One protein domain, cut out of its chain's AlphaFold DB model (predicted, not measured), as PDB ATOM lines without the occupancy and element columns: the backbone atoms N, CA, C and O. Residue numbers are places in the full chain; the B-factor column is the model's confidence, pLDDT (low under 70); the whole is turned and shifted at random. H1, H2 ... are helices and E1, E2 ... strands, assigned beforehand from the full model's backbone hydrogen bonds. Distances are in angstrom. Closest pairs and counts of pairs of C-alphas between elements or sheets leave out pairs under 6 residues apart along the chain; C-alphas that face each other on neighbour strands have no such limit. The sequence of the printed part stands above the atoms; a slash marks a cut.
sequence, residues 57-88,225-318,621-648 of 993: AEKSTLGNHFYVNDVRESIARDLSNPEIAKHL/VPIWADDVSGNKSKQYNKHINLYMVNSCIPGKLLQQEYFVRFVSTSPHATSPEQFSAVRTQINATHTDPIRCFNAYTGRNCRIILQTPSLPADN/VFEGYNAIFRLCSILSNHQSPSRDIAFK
ATOM      1  N   ALA A  57     263.062 294.935 170.745       96.50
ATOM      2  CA  ALA A  57     263.207 296.385 170.811       96.50
ATOM      3  C   ALA A  57     263.363 296.965 169.401       96.50
ATOM      4  O   ALA A  57     264.237 296.534 168.655       96.50
ATOM      5  N   GLU A  58     262.567 297.980 169.085       95.56
ATOM      6  CA  GLU A  58     262.540 298.642 167.783       95.56
ATOM      7  C   GLU A  58     262.858 300.132 167.931       95.56
ATOM      8  O   GLU A  58     262.560 300.753 168.962       95.56
ATOM      9  N   LYS A  59     263.454 300.717 166.887       93.31
ATOM     10  CA  LYS A  59     263.673 302.162 166.755       93.31
ATOM     11  C   LYS A  59     263.106 302.626 165.417       93.31
ATOM     12  O   LYS A  59     263.580 302.194 164.370       93.31
ATOM     13  N   SER A  60     262.110 303.506 165.455       89.56
ATOM     14  CA  SER A  60     261.495 304.048 164.243       89.56
ATOM     15  C   SER A  60     262.437 304.994 163.495       89.56
ATOM     16  O   SER A  60     263.417 305.505 164.044       89.56
ATOM     17  N   THR A  61     262.084 305.305 162.246       81.25
ATOM     18  CA  THR A  61     262.747 306.339 161.436       81.25
ATOM     19  C   THR A  61     262.721 307.719 162.095       81.25
ATOM     20  O   THR A  61     263.670 308.478 161.943       81.25
ATOM     21  N   LEU A  62     261.692 308.013 162.898       83.75
ATOM     22  CA  LEU A  62     261.584 309.260 163.665       83.75
ATOM     23  C   LEU A  62     262.364 309.220 164.993       83.75
ATOM     24  O   LEU A  62     262.301 310.157 165.783       83.75
ATOM     25  N   GLY A  63     263.085 308.129 165.269       87.25
ATOM     26  CA  GLY A  63     263.898 307.958 166.470       87.25
ATOM     27  C   GLY A  63     263.141 307.456 167.703       87.25
ATOM     28  O   GLY A  63     263.759 307.307 168.757       87.25
ATOM     29  N   ASN A  64     261.845 307.150 167.593       93.00
ATOM     30  CA  ASN A  64     261.055 306.647 168.715       93.00
ATOM     31  C   ASN A  64     261.371 305.179 169.009       93.00
ATOM     32  O   ASN A  64     261.430 304.345 168.106       93.00
ATOM     33  N   HIS A  65     261.506 304.852 170.293       94.88
ATOM     34  CA  HIS A  65     261.744 303.488 170.757       94.88
ATOM     35  C   HIS A  65     260.447 302.815 171.214       94.88
ATOM     36  O   HIS A  65     259.646 303.398 171.949       94.88
ATOM     37  N   PHE A  66     260.247 301.564 170.817       96.31
ATOM     38  CA  PHE A  66     259.095 300.758 171.224       96.31
ATOM     39  C   PHE A  66     259.444 299.266 171.222       96.31
ATOM     40  O   PHE A  66     260.563 298.889 170.889       96.31
ATOM     41  N   TYR A  67     258.513 298.425 171.675       97.12
ATOM     42  CA  TYR A  67     258.708 296.977 171.735       97.12
ATOM     43  C   TYR A  67     257.573 296.251 171.029       97.12
ATOM     44  O   TYR A  67     256.413 296.656 171.138       97.12
ATOM     45  N   VAL A  68     257.906 295.165 170.340       97.19
ATOM     46  CA  VAL A  68     256.970 294.382 169.528       97.19
ATOM     47  C   VAL A  68     257.031 292.915 169.943       97.19
ATOM     48  O   VAL A  68     258.111 292.335 170.057       97.19
ATOM     49  N   ASN A  69     255.868 292.307 170.170       97.00
ATOM     50  CA  ASN A  69     255.736 290.856 170.225       97.00
ATOM     51  C   ASN A  69     255.726 290.309 168.799       97.00
ATOM     52  O   ASN A  69     254.978 290.802 167.958       97.00
ATOM     53  N   ASP A  70     256.534 289.282 168.541       95.81
ATOM     54  CA  ASP A  70     256.667 288.715 167.201       95.81
ATOM     55  C   ASP A  70     255.331 288.128 166.706       95.81
ATOM     56  O   ASP A  70     254.734 287.238 167.337       95.81
ATOM     57  N   VAL A  71     254.843 288.645 165.576       96.50
ATOM     58  CA  VAL A  71     253.582 288.197 164.975       96.50
ATOM     59  C   VAL A  71     253.697 286.760 164.466       96.50
ATOM     60  O   VAL A  71     252.743 285.990 164.579       96.50
ATOM     61  N   ARG A  72     254.887 286.354 164.011       96.75
ATOM     62  CA  ARG A  72     255.165 285.015 163.476       96.75
ATOM     63  C   ARG A  72     255.020 283.955 164.558       96.75
ATOM     64  O   ARG A  72     254.312 282.969 164.379       96.75
ATOM     65  N   GLU A  73     255.608 284.212 165.722       94.81
ATOM     66  CA  GLU A  73     255.515 283.339 166.897       94.81
ATOM     67  C   GLU A  73     254.075 283.206 167.404       94.81
ATOM     68  O   GLU A  73     253.655 282.154 167.882       94.81
ATOM     69  N   SER A  74     253.294 284.280 167.305       95.38
ATOM     70  CA  SER A  74     251.890 284.270 167.715       95.38
ATOM     71  C   SER A  74     251.032 283.384 166.812       95.38
ATOM     72  O   SER A  74     250.233 282.604 167.326       95.38
ATOM     73  N   ILE A  75     251.248 283.433 165.497       97.31
ATOM     74  CA  ILE A  75     250.568 282.550 164.539       97.31
ATOM     75  C   ILE A  75     251.075 281.102 164.641       97.31
ATOM     76  O   ILE A  75     250.275 280.168 164.598       97.31
ATOM     77  N   ALA A  76     252.374 280.890 164.872       96.62
ATOM     78  CA  ALA A  76     252.923 279.558 165.134       96.62
ATOM     79  C   ALA A  76     252.272 278.895 166.360       96.62
ATOM     80  O   ALA A  76     251.993 277.691 166.345       96.62
ATOM     81  N   ARG A  77     251.980 279.670 167.416       95.75
ATOM     82  CA  ARG A  77     251.222 279.184 168.582       95.75
ATOM     83  C   ARG A  77     249.794 278.790 168.223       95.75
ATOM     84  O   ARG A  77     249.337 277.758 168.695       95.75
ATOM     85  N   ASP A  78     249.113 279.546 167.366       96.75
ATOM     86  CA  ASP A  78     247.754 279.200 166.931       96.75
ATOM     87  C   ASP A  78     247.711 277.843 166.202       96.75
ATOM     88  O   ASP A  78     246.842 277.024 166.502       96.75
ATOM     89  N   LEU A  79     248.671 277.551 165.312       97.25
ATOM     90  CA  LEU A  79     248.744 276.244 164.631       97.25
ATOM     91  C   LEU A  79     249.192 275.104 165.550       97.25
ATOM     92  O   LEU A  79     248.730 273.973 165.402       97.25
ATOM     93  N   SER A  80     250.076 275.384 166.506       97.06
ATOM     94  CA  SER A  80     250.562 274.378 167.458       97.06
ATOM     95  C   SER A  80     249.621 274.163 168.642       97.06
ATOM     96  O   SER A  80     249.928 273.374 169.531       97.06
ATOM     97  N   ASN A  81     248.462 274.818 168.657       96.50
ATOM     98  CA  ASN A  81     247.454 274.692 169.698       96.50
ATOM     99  C   ASN A  81     246.263 273.860 169.203       96.50
ATOM    100  O   ASN A  81     245.539 274.323 168.325       96.50
ATOM    101  N   PRO A  82     246.004 272.660 169.753       95.44
ATOM    102  CA  PRO A  82     244.972 271.758 169.239       95.44
ATOM    103  C   PRO A  82     243.558 272.345 169.336       95.44
ATOM    104  O   PRO A  82     242.702 272.045 168.504       95.44
ATOM    105  N   GLU A  83     243.312 273.219 170.311       92.81
ATOM    106  CA  GLU A  83     242.018 273.872 170.500       92.81
ATOM    107  C   GLU A  83     241.751 274.990 169.484       92.81
ATOM    108  O   GLU A  83     240.599 275.362 169.274       92.81
ATOM    109  N   ILE A  84     242.799 275.479 168.813       95.50
ATOM    110  CA  ILE A  84     242.717 276.485 167.749       95.50
ATOM    111  C   ILE A  84     242.865 275.822 166.374       95.50
ATOM    112  O   ILE A  84     242.029 276.028 165.500       95.50
ATOM    113  N   ALA A  85     243.886 274.979 166.198       97.12
ATOM    114  CA  ALA A  85     244.269 274.365 164.929       97.12
ATOM    115  C   ALA A  85     243.129 273.595 164.251       97.12
ATOM    116  O   ALA A  85     242.993 273.645 163.032       97.12
ATOM    117  N   LYS A  86     242.261 272.942 165.037       95.19
ATOM    118  CA  LYS A  86     241.080 272.211 164.544       95.19
ATOM    119  C   LYS A  86     240.032 273.090 163.847       95.19
ATOM    120  O   LYS A  86     239.110 272.562 163.235       95.19
ATOM    121  N   HIS A  87     240.131 274.410 163.995       96.12
ATOM    122  CA  HIS A  87     239.207 275.383 163.422       96.12
ATOM    123  C   HIS A  87     239.795 276.156 162.237       96.12
ATOM    124  O   HIS A  87     239.077 276.964 161.659       96.12
ATOM    125  N   LEU A  88     241.068 275.953 161.884       97.31
ATOM    126  CA  LEU A  88     241.727 276.743 160.845       97.31
ATOM    127  C   LEU A  88     241.226 276.381 159.440       97.31
ATOM    128  O   LEU A  88     241.241 275.218 159.041       97.31
ATOM    129  N   VAL A 225     246.039 287.619 158.365       97.12
ATOM    130  CA  VAL A 225     246.247 288.353 159.620       97.12
ATOM    131  C   VAL A 225     245.784 289.806 159.477       97.12
ATOM    132  O   VAL A 225     246.574 290.679 159.124       97.12
ATOM    133  N   PRO A 226     244.498 290.111 159.728       96.00
ATOM    134  CA  PRO A 226     244.050 291.488 159.904       96.00
ATOM    135  C   PRO A 226     244.764 292.152 161.082       96.00
ATOM    136  O   PRO A 226     244.881 291.554 162.158       96.00
ATOM    137  N   ILE A 227     245.178 293.408 160.903       95.06
ATOM    138  CA  ILE A 227     245.861 294.184 161.943       95.06
ATOM    139  C   ILE A 227     245.042 295.427 162.262       95.06
ATOM    140  O   ILE A 227     244.564 296.121 161.370       95.06
ATOM    141  N   TRP A 228     244.890 295.693 163.552       94.06
ATOM    142  CA  TRP A 228     244.132 296.808 164.094       94.06
ATOM    143  C   TRP A 228     245.059 297.747 164.852       94.06
ATOM    144  O   TRP A 228     245.914 297.288 165.615       94.06
ATOM    145  N   ALA A 229     244.850 299.050 164.686       93.88
ATOM    146  CA  ALA A 229     245.506 300.086 165.469       93.88
ATOM    147  C   ALA A 229     244.474 301.019 166.112       93.88
ATOM    148  O   ALA A 229     243.404 301.250 165.550       93.88
ATOM    149  N   ASP A 230     244.802 301.563 167.285       90.88
ATOM    150  CA  ASP A 230     243.927 302.504 167.995       90.88
ATOM    151  C   ASP A 230     244.656 303.317 169.057       90.88
ATOM    152  O   ASP A 230     245.676 302.893 169.617       90.88
ATOM    153  N   ASP A 231     244.082 304.475 169.375       89.62
ATOM    154  CA  ASP A 231     244.559 305.330 170.439       89.62
ATOM    155  C   ASP A 231     243.836 305.078 171.765       89.62
ATOM    156  O   ASP A 231     242.627 305.209 171.934       89.62
ATOM    157  N   VAL A 232     244.618 304.752 172.787       88.88
ATOM    158  CA  VAL A 232     244.090 304.310 174.073       88.88
ATOM    159  C   VAL A 232     244.788 305.015 175.215       88.88
ATOM    160  O   VAL A 232     245.983 305.299 175.193       88.88
ATOM    161  N   SER A 233     244.028 305.299 176.270       87.62
ATOM    162  CA  SER A 233     244.633 305.757 177.511       87.62
ATOM    163  C   SER A 233     245.165 304.584 178.327       87.62
ATOM    164  O   SER A 233     244.412 303.659 178.636       87.62
ATOM    165  N   GLY A 234     246.429 304.674 178.741       83.19
ATOM    166  CA  GLY A 234     247.069 303.775 179.703       83.19
ATOM    167  C   GLY A 234     246.549 303.919 181.140       83.19
ATOM    168  O   GLY A 234     246.947 303.136 182.001       83.19
ATOM    169  N   ASN A 235     245.652 304.877 181.404       81.25
ATOM    170  CA  ASN A 235     245.037 305.128 182.706       81.25
ATOM    171  C   ASN A 235     243.555 304.706 182.728       81.25
ATOM    172  O   ASN A 235     242.916 304.496 181.696       81.25
ATOM    173  N   LYS A 236     242.964 304.626 183.931       69.25
ATOM    174  CA  LYS A 236     241.498 304.494 184.076       69.25
ATOM    175  C   LYS A 236     240.754 305.748 183.594       69.25
ATOM    176  O   LYS A 236     239.628 305.635 183.117       69.25
ATOM    177  N   SER A 237     241.355 306.933 183.729       64.50
ATOM    178  CA  SER A 237     240.839 308.185 183.165       64.50
ATOM    179  C   SER A 237     241.445 308.427 181.781       64.50
ATOM    180  O   SER A 237     242.579 308.048 181.533       64.50
ATOM    181  N   LYS A 238     240.719 309.098 180.875       56.81
ATOM    182  CA  LYS A 238     241.206 309.408 179.514       56.81
ATOM    183  C   LYS A 238     242.319 310.475 179.461       56.81
ATOM    184  O   LYS A 238     242.681 310.910 178.374       56.81
ATOM    185  N   GLN A 239     242.810 310.961 180.600       53.56
ATOM    186  CA  GLN A 239     243.797 312.040 180.658       53.56
ATOM    187  C   GLN A 239     245.173 311.491 181.086       53.56
ATOM    188  O   GLN A 239     245.253 310.583 181.914       53.56
ATOM    189  N   TYR A 240     246.242 312.087 180.545       61.88
ATOM    190  CA  TYR A 240     247.635 311.980 181.017       61.88
ATOM    191  C   TYR A 240     248.442 310.701 180.724       61.88
ATOM    192  O   TYR A 240     249.515 310.551 181.292       61.88
ATOM    193  N   ASN A 241     248.003 309.800 179.838       82.00
ATOM    194  CA  ASN A 241     248.861 308.693 179.374       82.00
ATOM    195  C   ASN A 241     248.328 308.102 178.058       82.00
ATOM    196  O   ASN A 241     247.509 307.183 178.098       82.00
ATOM    197  N   LYS A 242     248.671 308.692 176.906       89.50
ATOM    198  CA  LYS A 242     248.211 308.221 175.586       89.50
ATOM    199  C   LYS A 242     249.163 307.144 175.074       89.50
ATOM    200  O   LYS A 242     250.367 307.328 175.146       89.50
ATOM    201  N   HIS A 243     248.605 306.075 174.527       93.25
ATOM    202  CA  HIS A 243     249.312 305.035 173.797       93.25
ATOM    203  C   HIS A 243     248.644 304.802 172.443       93.25
ATOM    204  O   HIS A 243     247.442 305.032 172.305       93.25
ATOM    205  N   ILE A 244     249.414 304.311 171.479       94.19
ATOM    206  CA  ILE A 244     248.904 303.701 170.252       94.19
ATOM    207  C   ILE A 244     249.125 302.197 170.364       94.19
ATOM    208  O   ILE A 244     250.275 301.773 170.477       94.19
ATOM    209  N   ASN A 245     248.045 301.420 170.376       95.56
ATOM    210  CA  ASN A 245     248.085 299.961 170.463       95.56
ATOM    211  C   ASN A 245     247.922 299.330 169.087       95.56
ATOM    212  O   ASN A 245     247.087 299.786 168.315       95.56
ATOM    213  N   LEU A 246     248.655 298.242 168.842       97.12
ATOM    214  CA  LEU A 246     248.466 297.348 167.704       97.12
ATOM    215  C   LEU A 246     248.029 295.963 168.192       97.12
ATOM    216  O   LEU A 246     248.702 295.348 169.030       97.12
ATOM    217  N   TYR A 247     246.930 295.463 167.633       96.81
ATOM    218  CA  TYR A 247     246.407 294.112 167.838       96.81
ATOM    219  C   TYR A 247     246.259 293.388 166.502       96.81
ATOM    220  O   TYR A 247     246.165 294.019 165.455       96.81
ATOM    221  N   MET A 248     246.190 292.062 166.540       96.31
ATOM    222  CA  MET A 248     245.878 291.253 165.364       96.31
ATOM    223  C   MET A 248     245.007 290.049 165.723       96.31
ATOM    224  O   MET A 248     244.870 289.685 166.898       96.31
ATOM    225  N   VAL A 249     244.448 289.419 164.695       95.81
ATOM    226  CA  VAL A 249     243.733 288.139 164.775       95.81
ATOM    227  C   VAL A 249     244.146 287.240 163.615       95.81
ATOM    228  O   VAL A 249     244.615 287.723 162.592       95.81
ATOM    229  N   ASN A 250     243.944 285.933 163.763       96.81
ATOM    230  CA  ASN A 250     244.081 284.967 162.680       96.81
ATOM    231  C   ASN A 250     242.711 284.783 162.004       96.81
ATOM    232  O   ASN A 250     241.836 284.119 162.560       96.81
ATOM    233  N   SER A 251     242.497 285.377 160.826       95.25
ATOM    234  CA  SER A 251     241.197 285.317 160.140       95.25
ATOM    235  C   SER A 251     240.938 284.007 159.394       95.25
ATOM    236  O   SER A 251     239.925 283.901 158.712       95.25
ATOM    237  N   CYS A 252     241.812 283.007 159.536       97.44
ATOM    238  CA  CYS A 252     241.513 281.617 159.192       97.44
ATOM    239  C   CYS A 252     240.637 280.932 160.261       97.44
ATOM    240  O   CYS A 252     240.291 279.767 160.111       97.44
ATOM    241  N   ILE A 253     240.303 281.614 161.362       96.69
ATOM    242  CA  ILE A 253     239.431 281.111 162.433       96.69
ATOM    243  C   ILE A 253     237.991 281.614 162.209       96.69
ATOM    244  O   ILE A 253     237.820 282.788 161.874       96.69
ATOM    245  N   PRO A 254     236.945 280.796 162.460       94.62
ATOM    246  CA  PRO A 254     235.547 281.210 162.348       94.62
ATOM    247  C   PRO A 254     235.232 282.499 163.101       94.62
ATOM    248  O   PRO A 254     235.569 282.651 164.282       94.62
ATOM    249  N   GLY A 255     234.502 283.407 162.455       92.31
ATOM    250  CA  GLY A 255     234.204 284.735 162.976       92.31
ATOM    251  C   GLY A 255     233.458 284.715 164.311       92.31
ATOM    252  O   GLY A 255     233.615 285.628 165.118       92.31
ATOM    253  N   LYS A 256     232.680 283.660 164.596       89.25
ATOM    254  CA  LYS A 256     232.039 283.454 165.910       89.25
ATOM    255  C   LYS A 256     233.062 283.310 167.046       89.25
ATOM    256  O   LYS A 256     232.817 283.782 168.153       89.25
ATOM    257  N   LEU A 257     234.196 282.660 166.789       92.56
ATOM    258  CA  LEU A 257     235.276 282.509 167.766       92.56
ATOM    259  C   LEU A 257     236.099 283.794 167.878       92.56
ATOM    260  O   LEU A 257     236.424 284.204 168.989       92.56
ATOM    261  N   LEU A 258     236.351 284.484 166.762       93.06
ATOM    262  CA  LEU A 258     237.103 285.749 166.738       93.06
ATOM    263  C   LEU A 258     236.448 286.892 167.530       93.06
ATOM    264  O   LEU A 258     237.118 287.857 167.887       93.06
ATOM    265  N   GLN A 259     235.162 286.777 167.871       89.12
ATOM    266  CA  GLN A 259     234.478 287.698 168.786       89.12
ATOM    267  C   GLN A 259     234.854 287.495 170.267       89.12
ATOM    268  O   GLN A 259     234.409 288.262 171.123       89.12
ATOM    269  N   GLN A 260     235.663 286.484 170.595       91.88
ATOM    270  CA  GLN A 260     236.130 286.219 171.953       91.88
ATOM    271  C   GLN A 260     237.538 286.784 172.189       91.88
ATOM    272  O   GLN A 260     238.439 286.646 171.363       91.88
ATOM    273  N   GLU A 261     237.766 287.340 173.381       93.12
ATOM    274  CA  GLU A 261     239.059 287.914 173.795       93.12
ATOM    275  C   GLU A 261     240.214 286.903 173.756       93.12
ATOM    276  O   GLU A 261     241.372 287.296 173.615       93.12
ATOM    277  N   TYR A 262     239.917 285.602 173.867       93.88
ATOM    278  CA  TYR A 262     240.915 284.540 173.770       93.88
ATOM    279  C   TYR A 262     241.703 284.588 172.454       93.88
ATOM    280  O   TYR A 262     242.895 284.285 172.470       93.88
ATOM    281  N   PHE A 263     241.078 285.002 171.345       95.12
ATOM    282  CA  PHE A 263     241.667 284.990 169.999       95.12
ATOM    283  C   PHE A 263     242.332 286.309 169.587       95.12
ATOM    284  O   PHE A 263     243.002 286.358 168.560       95.12
ATOM    285  N   VAL A 264     242.221 287.361 170.401       95.50
ATOM    286  CA  VAL A 264     242.951 288.614 170.164       95.50
ATOM    287  C   VAL A 264     244.424 288.422 170.534       95.50
ATOM    288  O   VAL A 264     244.748 287.855 171.585       95.50
ATOM    289  N   ARG A 265     245.333 288.889 169.675       95.38
ATOM    290  CA  ARG A 265     246.785 288.862 169.895       95.38
ATOM    291  C   ARG A 265     247.303 290.289 170.040       95.38
ATOM    292  O   ARG A 265     247.018 291.151 169.211       95.38
ATOM    293  N   PHE A 266     248.056 290.544 171.108       96.56
ATOM    294  CA  PHE A 266     248.737 291.824 171.299       96.56
ATOM    295  C   PHE A 266     250.021 291.856 170.465       96.56
ATOM    296  O   PHE A 266     250.833 290.941 170.589       96.56
ATOM    297  N   VAL A 267     250.232 292.925 169.691       97.38
ATOM    298  CA  VAL A 267     251.436 293.096 168.863       97.38
ATOM    299  C   VAL A 267     252.370 294.129 169.484       97.38
ATOM    300  O   VAL A 267     253.485 293.797 169.880       97.38
ATOM    301  N   SER A 268     251.925 295.378 169.615       97.50
ATOM    302  CA  SER A 268     252.769 296.458 170.129       97.50
ATOM    303  C   SER A 268     251.957 297.555 170.810       97.50
ATOM    304  O   SER A 268     250.734 297.635 170.693       97.50
ATOM    305  N   THR A 269     252.654 298.381 171.582       96.31
ATOM    306  CA  THR A 269     252.128 299.628 172.125       96.31
ATOM    307  C   THR A 269     253.254 300.637 172.256       96.31
ATOM    308  O   THR A 269     254.377 300.279 172.625       96.31
ATOM    309  N   SER A 270     252.951 301.912 172.044       95.00
ATOM    310  CA  SER A 270     253.896 302.983 172.341       95.00
ATOM    311  C   SER A 270     253.197 304.265 172.785       95.00
ATOM    312  O   SER A 270     252.183 304.636 172.190       95.00
ATOM    313  N   PRO A 271     253.731 304.971 173.800       92.56
ATOM    314  CA  PRO A 271     253.315 306.334 174.114       92.56
ATOM    315  C   PRO A 271     253.964 307.390 173.203       92.56
ATOM    316  O   PRO A 271     253.581 308.557 173.258       92.56
ATOM    317  N   HIS A 272     254.940 306.992 172.379       92.62
ATOM    318  CA  HIS A 272     255.741 307.904 171.555       92.62
ATOM    319  C   HIS A 272     255.601 307.622 170.056       92.62
ATOM    320  O   HIS A 272     255.412 308.552 169.278       92.62
ATOM    321  N   ALA A 273     255.652 306.348 169.659       93.31
ATOM    322  CA  ALA A 273     255.569 305.937 168.262       93.31
ATOM    323  C   ALA A 273     254.112 305.906 167.776       93.31
ATOM    324  O   ALA A 273     253.232 305.310 168.406       93.31
ATOM    325  N   THR A 274     253.878 306.522 166.623       91.94
ATOM    326  CA  THR A 274     252.618 306.457 165.875       91.94
ATOM    327  C   THR A 274     252.351 305.050 165.330       91.94
ATOM    328  O   THR A 274     253.198 304.157 165.408       91.94
ATOM    329  N   SER A 275     251.157 304.827 164.780       94.00
ATOM    330  CA  SER A 275     250.791 303.548 164.166       94.00
ATOM    331  C   SER A 275     251.666 303.212 162.946       94.00
ATOM    332  O   SER A 275     252.214 302.112 162.951       94.00
ATOM    333  N   PRO A 276     251.923 304.116 161.969       92.56
ATOM    334  CA  PRO A 276     252.872 303.853 160.880       92.56
ATOM    335  C   PRO A 276     254.270 303.443 161.357       92.56
ATOM    336  O   PRO A 276     254.844 302.496 160.829       92.56
ATOM    337  N   GLU A 277     254.807 304.095 162.392       93.25
ATOM    338  CA  GLU A 277     256.121 303.737 162.945       93.25
ATOM    339  C   GLU A 277     256.144 302.311 163.506       93.25
ATOM    340  O   GLU A 277     257.110 301.581 163.293       93.25
ATOM    341  N   GLN A 278     255.076 301.896 164.192       96.06
ATOM    342  CA  GLN A 278     254.945 300.530 164.703       96.06
ATOM    343  C   GLN A 278     254.700 299.513 163.573       96.06
ATOM    344  O   GLN A 278     255.248 298.410 163.615       96.06
ATOM    345  N   PHE A 279     253.949 299.887 162.530       95.94
ATOM    346  CA  PHE A 279     253.718 299.048 161.349       95.94
ATOM    347  C   PHE A 279     255.000 298.732 160.571       95.94
ATOM    348  O   PHE A 279     255.050 297.690 159.929       95.94
ATOM    349  N   SER A 280     256.050 299.553 160.666       94.94
ATOM    350  CA  SER A 280     257.357 299.265 160.053       94.94
ATOM    351  C   SER A 280     257.929 297.908 160.491       94.94
ATOM    352  O   SER A 280     258.334 297.081 159.662       94.94
ATOM    353  N   ALA A 281     257.888 297.637 161.800       95.44
ATOM    354  CA  ALA A 281     258.343 296.373 162.368       95.44
ATOM    355  C   ALA A 281     257.433 295.210 161.942       95.44
ATOM    356  O   ALA A 281     257.916 294.138 161.577       95.44
ATOM    357  N   VAL A 282     256.115 295.436 161.919       96.19
ATOM    358  CA  VAL A 282     255.127 294.418 161.532       96.19
ATOM    359  C   VAL A 282     255.243 294.049 160.051       96.19
ATOM    360  O   VAL A 282     255.328 292.866 159.735       96.19
ATOM    361  N   ARG A 283     255.345 295.038 159.151       96.19
ATOM    362  CA  ARG A 283     255.628 294.833 157.722       96.19
ATOM    363  C   ARG A 283     256.889 293.994 157.544       96.19
ATOM    364  O   ARG A 283     256.877 293.029 156.790       96.19
ATOM    365  N   THR A 284     257.969 294.338 158.247       96.19
ATOM    366  CA  THR A 284     259.241 293.603 158.150       96.19
ATOM    367  C   THR A 284     259.070 292.133 158.540       96.19
ATOM    368  O   THR A 284     259.556 291.253 157.834       96.19
ATOM    369  N   GLN A 285     258.340 291.853 159.625       96.75
ATOM    370  CA  GLN A 285     258.056 290.482 160.061       96.75
ATOM    371  C   GLN A 285     257.182 289.715 159.060       96.75
ATOM    372  O   GLN A 285     257.463 288.546 158.815       96.75
ATOM    373  N   ILE A 286     256.164 290.352 158.471       97.19
ATOM    374  CA  ILE A 286     255.281 289.737 157.466       97.19
ATOM    375  C   ILE A 286     256.055 289.431 156.187       97.19
ATOM    376  O   ILE A 286     256.128 288.270 155.794       97.19
ATOM    377  N   ASN A 287     256.713 290.432 155.600       97.25
ATOM    378  CA  ASN A 287     257.442 290.287 154.339       97.25
ATOM    379  C   ASN A 287     258.566 289.246 154.445       97.25
ATOM    380  O   ASN A 287     258.809 288.504 153.495       97.25
ATOM    381  N   ALA A 288     259.213 289.127 155.610       97.25
ATOM    382  CA  ALA A 288     260.214 288.089 155.849       97.25
ATOM    383  C   ALA A 288     259.650 286.665 155.681       97.25
ATOM    384  O   ALA A 288     260.383 285.771 155.269       97.25
ATOM    385  N   THR A 289     258.357 286.439 155.940       97.44
ATOM    386  CA  THR A 289     257.757 285.100 155.794       97.44
ATOM    387  C   THR A 289     257.618 284.644 154.344       97.44
ATOM    388  O   THR A 289     257.560 283.444 154.106       97.44
ATOM    389  N   HIS A 290     257.632 285.562 153.371       95.56
ATOM    390  CA  HIS A 290     257.563 285.216 151.946       95.56
ATOM    391  C   HIS A 290     258.870 284.593 151.432       95.56
ATOM    392  O   HIS A 290     258.867 283.897 150.419       95.56
ATOM    393  N   THR A 291     259.991 284.827 152.119       95.50
ATOM    394  CA  THR A 291     261.310 284.284 151.760       95.50
ATOM    395  C   THR A 291     261.823 283.255 152.763       95.50
ATOM    396  O   THR A 291     262.545 282.341 152.369       95.50
ATOM    397  N   ASP A 292     261.414 283.354 154.029       96.44
ATOM    398  CA  ASP A 292     261.684 282.377 155.086       96.44
ATOM    399  C   ASP A 292     260.387 282.054 155.858       96.44
ATOM    400  O   ASP A 292     260.103 282.656 156.902       96.44
ATOM    401  N   PRO A 293     259.544 281.139 155.332       97.38
ATOM    402  CA  PRO A 293     258.282 280.778 155.967       97.38
ATOM    403  C   PRO A 293     258.452 280.226 157.383       97.38
ATOM    404  O   PRO A 293     259.325 279.394 157.668       97.38
ATOM    405  N   ILE A 294     257.529 280.617 158.262       97.00
ATOM    406  CA  ILE A 294     257.540 280.267 159.684       97.00
ATOM    407  C   ILE A 294     257.474 278.753 159.829       97.00
ATOM    408  O   ILE A 294     256.506 278.133 159.395       97.00
ATOM    409  N   ARG A 295     258.461 278.150 160.490       94.56
ATOM    410  CA  ARG A 295     258.420 276.725 160.826       94.56
ATOM    411  C   ARG A 295     257.633 276.501 162.108       94.56
ATOM    412  O   ARG A 295     258.030 276.989 163.161       94.56
ATOM    413  N   CYS A 296     256.570 275.707 162.054       94.12
ATOM    414  CA  CYS A 296     255.827 275.333 163.255       94.12
ATOM    415  C   CYS A 296     255.200 273.937 163.144       94.12
ATOM    416  O   CYS A 296     255.303 273.261 162.120       94.12
ATOM    417  N   PHE A 297     254.570 273.490 164.225       95.88
ATOM    418  CA  PHE A 297     253.831 272.236 164.277       95.88
ATOM    419  C   PHE A 297     252.344 272.505 164.107       95.88
ATOM    420  O   PHE A 297     251.791 273.325 164.833       95.88
ATOM    421  N   ASN A 298     251.691 271.795 163.195       96.75
ATOM    422  CA  ASN A 298     250.242 271.797 163.099       96.75
ATOM    423  C   ASN A 298     249.692 270.711 164.034       96.75
ATOM    424  O   ASN A 298     249.778 269.516 163.747       96.75
ATOM    425  N   ALA A 299     249.120 271.135 165.162       97.38
ATOM    426  CA  ALA A 299     248.599 270.237 166.190       97.38
ATOM    427  C   ALA A 299     247.374 269.430 165.734       97.38
ATOM    428  O   ALA A 299     247.077 268.397 166.330       97.38
ATOM    429  N   TYR A 300     246.676 269.874 164.683       96.25
ATOM    430  CA  TYR A 300     245.545 269.144 164.116       96.25
ATOM    431  C   TYR A 300     245.999 267.998 163.203       96.25
ATOM    432  O   TYR A 300     245.476 266.890 163.302       96.25
ATOM    433  N   THR A 301     246.999 268.231 162.344       93.62
ATOM    434  CA  THR A 301     247.518 267.195 161.428       93.62
ATOM    435  C   THR A 301     248.622 266.334 162.045       93.62
ATOM    436  O   THR A 301     248.927 265.261 161.524       93.62
ATOM    437  N   GLY A 302     249.232 266.787 163.143       94.00
ATOM    438  CA  GLY A 302     250.350 266.114 163.802       94.00
ATOM    439  C   GLY A 302     251.666 266.202 163.022       94.00
ATOM    440  O   GLY A 302     252.521 265.327 163.167       94.00
ATOM    441  N   ARG A 303     251.827 267.214 162.160       92.94
ATOM    442  CA  ARG A 303     252.970 267.361 161.243       92.94
ATOM    443  C   ARG A 303     253.619 268.733 161.365       92.94
ATOM    444  O   ARG A 303     252.970 269.714 161.720       92.94
ATOM    445  N   ASN A 304     254.901 268.806 161.014       94.94
ATOM    446  CA  ASN A 304     255.553 270.093 160.794       94.94
ATOM    447  C   ASN A 304     254.989 270.756 159.536       94.94
ATOM    448  O   ASN A 304     254.662 270.082 158.558       94.94
ATOM    449  N   CYS A 305     254.917 272.078 159.571       95.94
ATOM    450  CA  CYS A 305     254.448 272.895 158.470       95.94
ATOM    451  C   CYS A 305     255.163 274.247 158.441       95.94
ATOM    452  O   CYS A 305     255.880 274.638 159.373       95.94
ATOM    453  N   ARG A 306     254.943 274.946 157.337       97.69
ATOM    454  CA  ARG A 306     255.483 276.246 156.990       97.69
ATOM    455  C   ARG A 306     254.339 277.224 156.796       97.69
ATOM    456  O   ARG A 306     253.304 276.851 156.248       97.69
ATOM    457  N   ILE A 307     254.520 278.459 157.253       98.06
ATOM    458  CA  ILE A 307     253.491 279.496 157.158       98.06
ATOM    459  C   ILE A 307     254.047 280.748 156.494       98.06
ATOM    460  O   ILE A 307     255.084 281.266 156.913       98.06
ATOM    461  N   ILE A 308     253.299 281.263 155.526       98.00
ATOM    462  CA  ILE A 308     253.427 282.625 155.002       98.00
ATOM    463  C   ILE A 308     252.281 283.462 155.578       98.00
ATOM    464  O   ILE A 308     251.148 282.986 155.684       98.00
ATOM    465  N   LEU A 309     252.570 284.694 155.992       98.00
ATOM    466  CA  LEU A 309     251.563 285.617 156.514       98.00
ATOM    467  C   LEU A 309     251.087 286.569 155.420       98.00
ATOM    468  O   LEU A 309     251.893 287.061 154.644       98.00
ATOM    469  N   GLN A 310     249.793 286.880 155.420       96.88
ATOM    470  CA  GLN A 310     249.192 287.890 154.548       96.88
ATOM    471  C   GLN A 310     248.311 288.846 155.347       96.88
ATOM    472  O   GLN A 310     247.695 288.438 156.330       96.88
ATOM    473  N   THR A 311     248.210 290.112 154.932       96.69
ATOM    474  CA  THR A 311     247.344 291.108 155.599       96.69
ATOM    475  C   THR A 311     246.139 291.442 154.720       96.69
ATOM    476  O   THR A 311     246.265 292.248 153.800       96.69
ATOM    477  N   PRO A 312     244.949 290.874 154.985       95.94
ATOM    478  CA  PRO A 312     243.783 291.068 154.121       95.94
ATOM    479  C   PRO A 312     243.035 292.389 154.363       95.94
ATOM    480  O   PRO A 312     242.266 292.815 153.499       95.94
ATOM    481  N   SER A 313     243.183 293.001 155.545       95.75
ATOM    482  CA  SER A 313     242.419 294.193 155.940       95.75
ATOM    483  C   SER A 313     243.003 294.929 157.144       95.75
ATOM    484  O   SER A 313     243.646 294.314 157.997       95.75
ATOM    485  N   LEU A 314     242.651 296.211 157.253       95.88
ATOM    486  CA  LEU A 314     243.002 297.137 158.330       95.88
ATOM    487  C   LEU A 314     241.724 297.664 159.023       95.88
ATOM    488  O   LEU A 314     241.228 298.763 158.725       95.88
ATOM    489  N   PRO A 315     241.078 296.862 159.892       92.56
ATOM    490  CA  PRO A 315     239.995 297.367 160.725       92.56
ATOM    491  C   PRO A 315     240.565 298.391 161.712       92.56
ATOM    492  O   PRO A 315     241.523 298.096 162.413       92.56
ATOM    493  N   ALA A 316     239.962 299.575 161.805       92.88
ATOM    494  CA  ALA A 316     240.282 300.579 162.821       92.88
ATOM    495  C   ALA A 316     239.156 301.625 162.894       92.88
ATOM    496  O   ALA A 316     238.149 301.531 162.181       92.88
ATOM    497  N   ASP A 317     239.298 302.619 163.770       92.12
ATOM    498  CA  ASP A 317     238.393 303.762 163.775       92.12
ATOM    499  C   ASP A 317     238.602 304.658 162.530       92.12
ATOM    500  O   ASP A 317     239.560 304.527 161.770       92.12
ATOM    501  N   ASN A 318     237.667 305.573 162.259       92.69
ATOM    502  CA  ASN A 318     237.707 306.356 161.015       92.69
ATOM    503  C   ASN A 318     238.948 307.271 160.878       92.69
ATOM    504  O   ASN A 318     239.506 307.334 159.779       92.69
ATOM    505  N   VAL A 621     235.413 293.890 170.075       89.81
ATOM    506  CA  VAL A 621     236.273 292.977 170.851       89.81
ATOM    507  C   VAL A 621     237.624 293.614 171.193       89.81
ATOM    508  O   VAL A 621     238.073 293.508 172.335       89.81
ATOM    509  N   PHE A 622     238.235 294.350 170.259       89.31
ATOM    510  CA  PHE A 622     239.505 295.057 170.467       89.31
ATOM    511  C   PHE A 622     239.358 296.176 171.506       89.31
ATOM    512  O   PHE A 622     240.175 296.312 172.420       89.31
ATOM    513  N   GLU A 623     238.241 296.901 171.458       86.75
ATOM    514  CA  GLU A 623     237.893 297.925 172.446       86.75
ATOM    515  C   GLU A 623     237.629 297.346 173.843       86.75
ATOM    516  O   GLU A 623     238.010 297.924 174.870       86.75
ATOM    517  N   GLY A 624     237.018 296.160 173.906       87.31
ATOM    518  CA  GLY A 624     236.914 295.377 175.133       87.31
ATOM    519  C   GLY A 624     238.287 294.961 175.671       87.31
ATOM    520  O   GLY A 624     238.538 295.068 176.881       87.31
ATOM    521  N   TYR A 625     239.188 294.557 174.771       90.94
ATOM    522  CA  TYR A 625     240.549 294.100 175.062       90.94
ATOM    523  C   TYR A 625     241.456 295.220 175.596       90.94
ATOM    524  O   TYR A 625     242.284 294.973 176.480       90.94
ATOM    525  N   ASN A 626     241.214 296.478 175.200       91.50
ATOM    526  CA  ASN A 626     241.873 297.664 175.767       91.50
ATOM    527  C   ASN A 626     241.773 297.718 177.316       91.50
ATOM    528  O   ASN A 626     242.587 298.363 177.981       91.50
ATOM    529  N   ALA A 627     240.789 297.057 177.946       90.56
ATOM    530  CA  ALA A 627     240.716 296.940 179.408       90.56
ATOM    531  C   ALA A 627     241.879 296.128 180.015       90.56
ATOM    532  O   ALA A 627     242.401 296.510 181.064       90.56
ATOM    533  N   ILE A 628     242.308 295.051 179.350       92.62
ATOM    534  CA  ILE A 628     243.449 294.220 179.765       92.62
ATOM    535  C   ILE A 628     244.740 295.029 179.617       92.62
ATOM    536  O   ILE A 628     245.536 295.104 180.553       92.62
ATOM    537  N   PHE A 629     244.892 295.741 178.496       93.75
ATOM    538  CA  PHE A 629     246.002 296.673 178.288       93.75
ATOM    539  C   PHE A 629     246.112 297.709 179.420       93.75
ATOM    540  O   PHE A 629     247.198 297.916 179.957       93.75
ATOM    541  N   ARG A 630     245.000 298.321 179.849       91.38
ATOM    542  CA  ARG A 630     245.012 299.301 180.951       91.38
ATOM    543  C   ARG A 630     245.516 298.697 182.258       91.38
ATOM    544  O   ARG A 630     246.291 299.337 182.961       91.38
ATOM    545  N   LEU A 631     245.128 297.462 182.582       90.75
ATOM    546  CA  LEU A 631     245.679 296.748 183.742       90.75
ATOM    547  C   LEU A 631     247.184 296.482 183.573       90.75
ATOM    548  O   LEU A 631     247.943 296.588 184.542       90.75
ATOM    549  N   CYS A 632     247.622 296.170 182.348       91.75
ATOM    550  CA  CYS A 632     249.031 296.012 181.979       91.75
ATOM    551  C   CYS A 632     249.847 297.310 182.173       91.75
ATOM    552  O   CYS A 632     250.936 297.283 182.746       91.75
ATOM    553  N   SER A 633     249.287 298.448 181.778       91.56
ATOM    554  CA  SER A 633     249.896 299.765 181.959       91.56
ATOM    555  C   SER A 633     249.957 300.169 183.438       91.56
ATOM    556  O   SER A 633     251.038 300.412 183.969       91.56
ATOM    557  N   ILE A 634     248.820 300.149 184.149       89.00
ATOM    558  CA  ILE A 634     248.703 300.639 185.537       89.00
ATOM    559  C   ILE A 634     249.661 299.922 186.496       89.00
ATOM    560  O   ILE A 634     250.262 300.570 187.348       89.00
ATOM    561  N   LEU A 635     249.796 298.598 186.366       87.19
ATOM    562  CA  LEU A 635     250.652 297.787 187.244       87.19
ATOM    563  C   LEU A 635     252.074 297.576 186.675       87.19
ATOM    564  O   LEU A 635     252.780 296.681 187.140       87.19
ATOM    565  N   SER A 636     252.484 298.339 185.653       85.69
ATOM    566  CA  SER A 636     253.887 298.401 185.209       85.69
ATOM    567  C   SER A 636     254.725 299.293 186.135       85.69
ATOM    568  O   SER A 636     254.182 299.989 186.995       85.69
ATOM    569  N   ASN A 637     256.054 299.279 185.978       84.31
ATOM    570  CA  ASN A 637     256.931 300.211 186.701       84.31
ATOM    571  C   ASN A 637     257.021 301.597 186.027       84.31
ATOM    572  O   ASN A 637     257.682 302.481 186.564       84.31
ATOM    573  N   HIS A 638     256.374 301.766 184.866       84.06
ATOM    574  CA  HIS A 638     256.347 302.973 184.030       84.06
ATOM    575  C   HIS A 638     257.704 303.453 183.482       84.06
ATOM    576  O   HIS A 638     257.750 304.485 182.824       84.06
ATOM    577  N   GLN A 639     258.797 302.706 183.677       88.44
ATOM    578  CA  GLN A 639     260.123 303.044 183.136       88.44
ATOM    579  C   GLN A 639     260.256 302.664 181.660       88.44
ATOM    580  O   GLN A 639     260.875 303.380 180.880       88.44
ATOM    581  N   SER A 640     259.671 301.530 181.267       91.00
ATOM    582  CA  SER A 640     259.603 301.093 179.870       91.00
ATOM    583  C   SER A 640     258.211 300.526 179.573       91.00
ATOM    584  O   SER A 640     258.043 299.310 179.468       91.00
ATOM    585  N   PRO A 641     257.179 301.394 179.477       91.88
ATOM    586  CA  PRO A 641     255.789 300.952 179.376       91.88
ATOM    587  C   PRO A 641     255.539 299.994 178.207       91.88
ATOM    588  O   PRO A 641     254.879 298.976 178.386       91.88
ATOM    589  N   SER A 642     256.103 300.277 177.028       94.88
ATOM    590  CA  SER A 642     255.961 299.423 175.841       94.88
ATOM    591  C   SER A 642     256.499 298.011 176.078       94.88
ATOM    592  O   SER A 642     255.784 297.033 175.852       94.88
ATOM    593  N   ARG A 643     257.714 297.897 176.629       95.12
ATOM    594  CA  ARG A 643     258.355 296.622 176.975       95.12
ATOM    595  C   ARG A 643     257.568 295.840 178.016       95.12
ATOM    596  O   ARG A 643     257.269 294.667 177.809       95.12
ATOM    597  N   ASP A 644     257.254 296.476 179.142       93.50
ATOM    598  CA  ASP A 644     256.612 295.824 180.286       93.50
ATOM    599  C   ASP A 644     255.232 295.271 179.916       93.50
ATOM    600  O   ASP A 644     254.847 294.176 180.341       93.50
ATOM    601  N   ILE A 645     254.486 296.029 179.107       94.88
ATOM    602  CA  ILE A 645     253.166 295.642 178.618       94.88
ATOM    603  C   ILE A 645     253.289 294.484 177.627       94.88
ATOM    604  O   ILE A 645     252.639 293.457 177.836       94.88
ATOM    605  N   ALA A 646     254.149 294.606 176.609       95.31
ATOM    606  CA  ALA A 646     254.376 293.555 175.614       95.31
ATOM    607  C   ALA A 646     254.796 292.233 176.277       95.31
ATOM    608  O   ALA A 646     254.201 291.179 176.035       95.31
ATOM    609  N   PHE A 647     255.727 292.311 177.230       93.75
ATOM    610  CA  PHE A 647     256.209 291.174 178.006       93.75
ATOM    611  C   PHE A 647     255.104 290.508 178.837       93.75
ATOM    612  O   PHE A 647     255.029 289.276 178.941       93.75
ATOM    613  N   LYS A 648     254.215 291.305 179.447       93.56
ATOM    614  CA  LYS A 648     253.093 290.751 180.209       93.56
ATOM    615  C   LYS A 648     252.071 290.077 179.296       93.56
ATOM    616  O   LYS A 648     251.614 288.992 179.651       93.56
TER     617      LYS A 648
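What this domain is: This is residues 57 to 88, 225 to 318 and 621 to 648 of the 993 residues of an uncharacterized protein of Armillaria solidipes (UniProt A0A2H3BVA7). A strongly twisted sheet of five strands has helices over both faces, H4 over one and H5 with H6 over the other, in three layers. Beyond one end of this sandwich, the hairpin of E6 and E7 with H1 beside it makes a smaller second part, next to the end of H4. The printed part has 154 residues, in the order E1 E2 H1 H2 E3 E4 H3 E5 H4 E6 E7 H5 H6: six named helices and seven named strands, a mixed class. The large sheet runs E1 E2 E5 E4 E3 and the small one E6 E7, both antiparallel. The whole is compact, with a radius of gyration of the C-alphas of 15.8 A and spans of 49 by 33 by 32 A.

Where its parts are: The large sheet holds E1, residues 57 to 59, from C-alpha 57 at (263.207, 296.385, 170.811); E2, 65 to 68; E5, 265 to 270, 16.0 A long; E4, 242 to 248, 19.9 A; and E3, 227 to 233, 19.4 A. H4, residues 275 to 289, is 21.4 A long, and H5, 621 to 634, is 20.7 A. H6, residues 641 to 648, ends with C-alpha 648 at (253.093, 290.751, 180.209). H1 is residues 71 to 79, 12.9 A; H2 82 to 85; H3 255 to 258; E6 294 to 298, 11.7 A; E7 303 to 310, 21.9 A.

How they stand to each other: In the hairpin of E3 and E4, N 228 and O 247 are 2.8 A apart, within hydrogen-bond range; between E4 and E5, N 246 and O 268 are also 2.8 A apart. E2 is staggered, pairing with E1 over residues 65 to 67 (N 58 and O 66, 2.8 A) and with E5 over residues 67 to 68, where no N and O are within range. H6 is on the sheet along E2, at a height of 7.6 A. H5, on the same face at 7.3 A, runs slantwise to the strands and touches H6 with residues 629 to 633 alone; the C-alphas of Cys 632 and Ile 645 are closest, 5.3 A. H4 is on the opposite face and touches H1 with residues 282 to 286 alone, at a steep tilt of 56 degrees, the same way; Val 71 and Gln 285 have the closest C-alphas, 7.0 A. H1 only grazes the sheet with residues 71 to 75; its closest C-alphas to E6 are Leu 79 and Asn 298, 4.9 A. In the hairpin of E6 and E7, N 305 and O 296 are 2.8 A apart. H2 and H1 touch only at the corner, and only just, with 3 pairs within 8 A. H3 touches no helix. Every O i to N i+4 pair is within range in H1 and H6, 8 of 11 in H4 and 8 of 10 in H5; H2 and H3 are too short for such a pair.

The domain as a whole: The C-alphas of Gln 239 and Arg 303 are farthest apart, 49.6 A. Residues 89 to 224 are not printed, with 12.5 A between C-alphas 88 and 225; residues 319 to 620 are not printed, with 16.7 A between C-alphas 318 and 621. Of the links that are printed whole, no link is long. The mean pLDDT of the printed part is 92.7, and residues 236 to 240 are under 70.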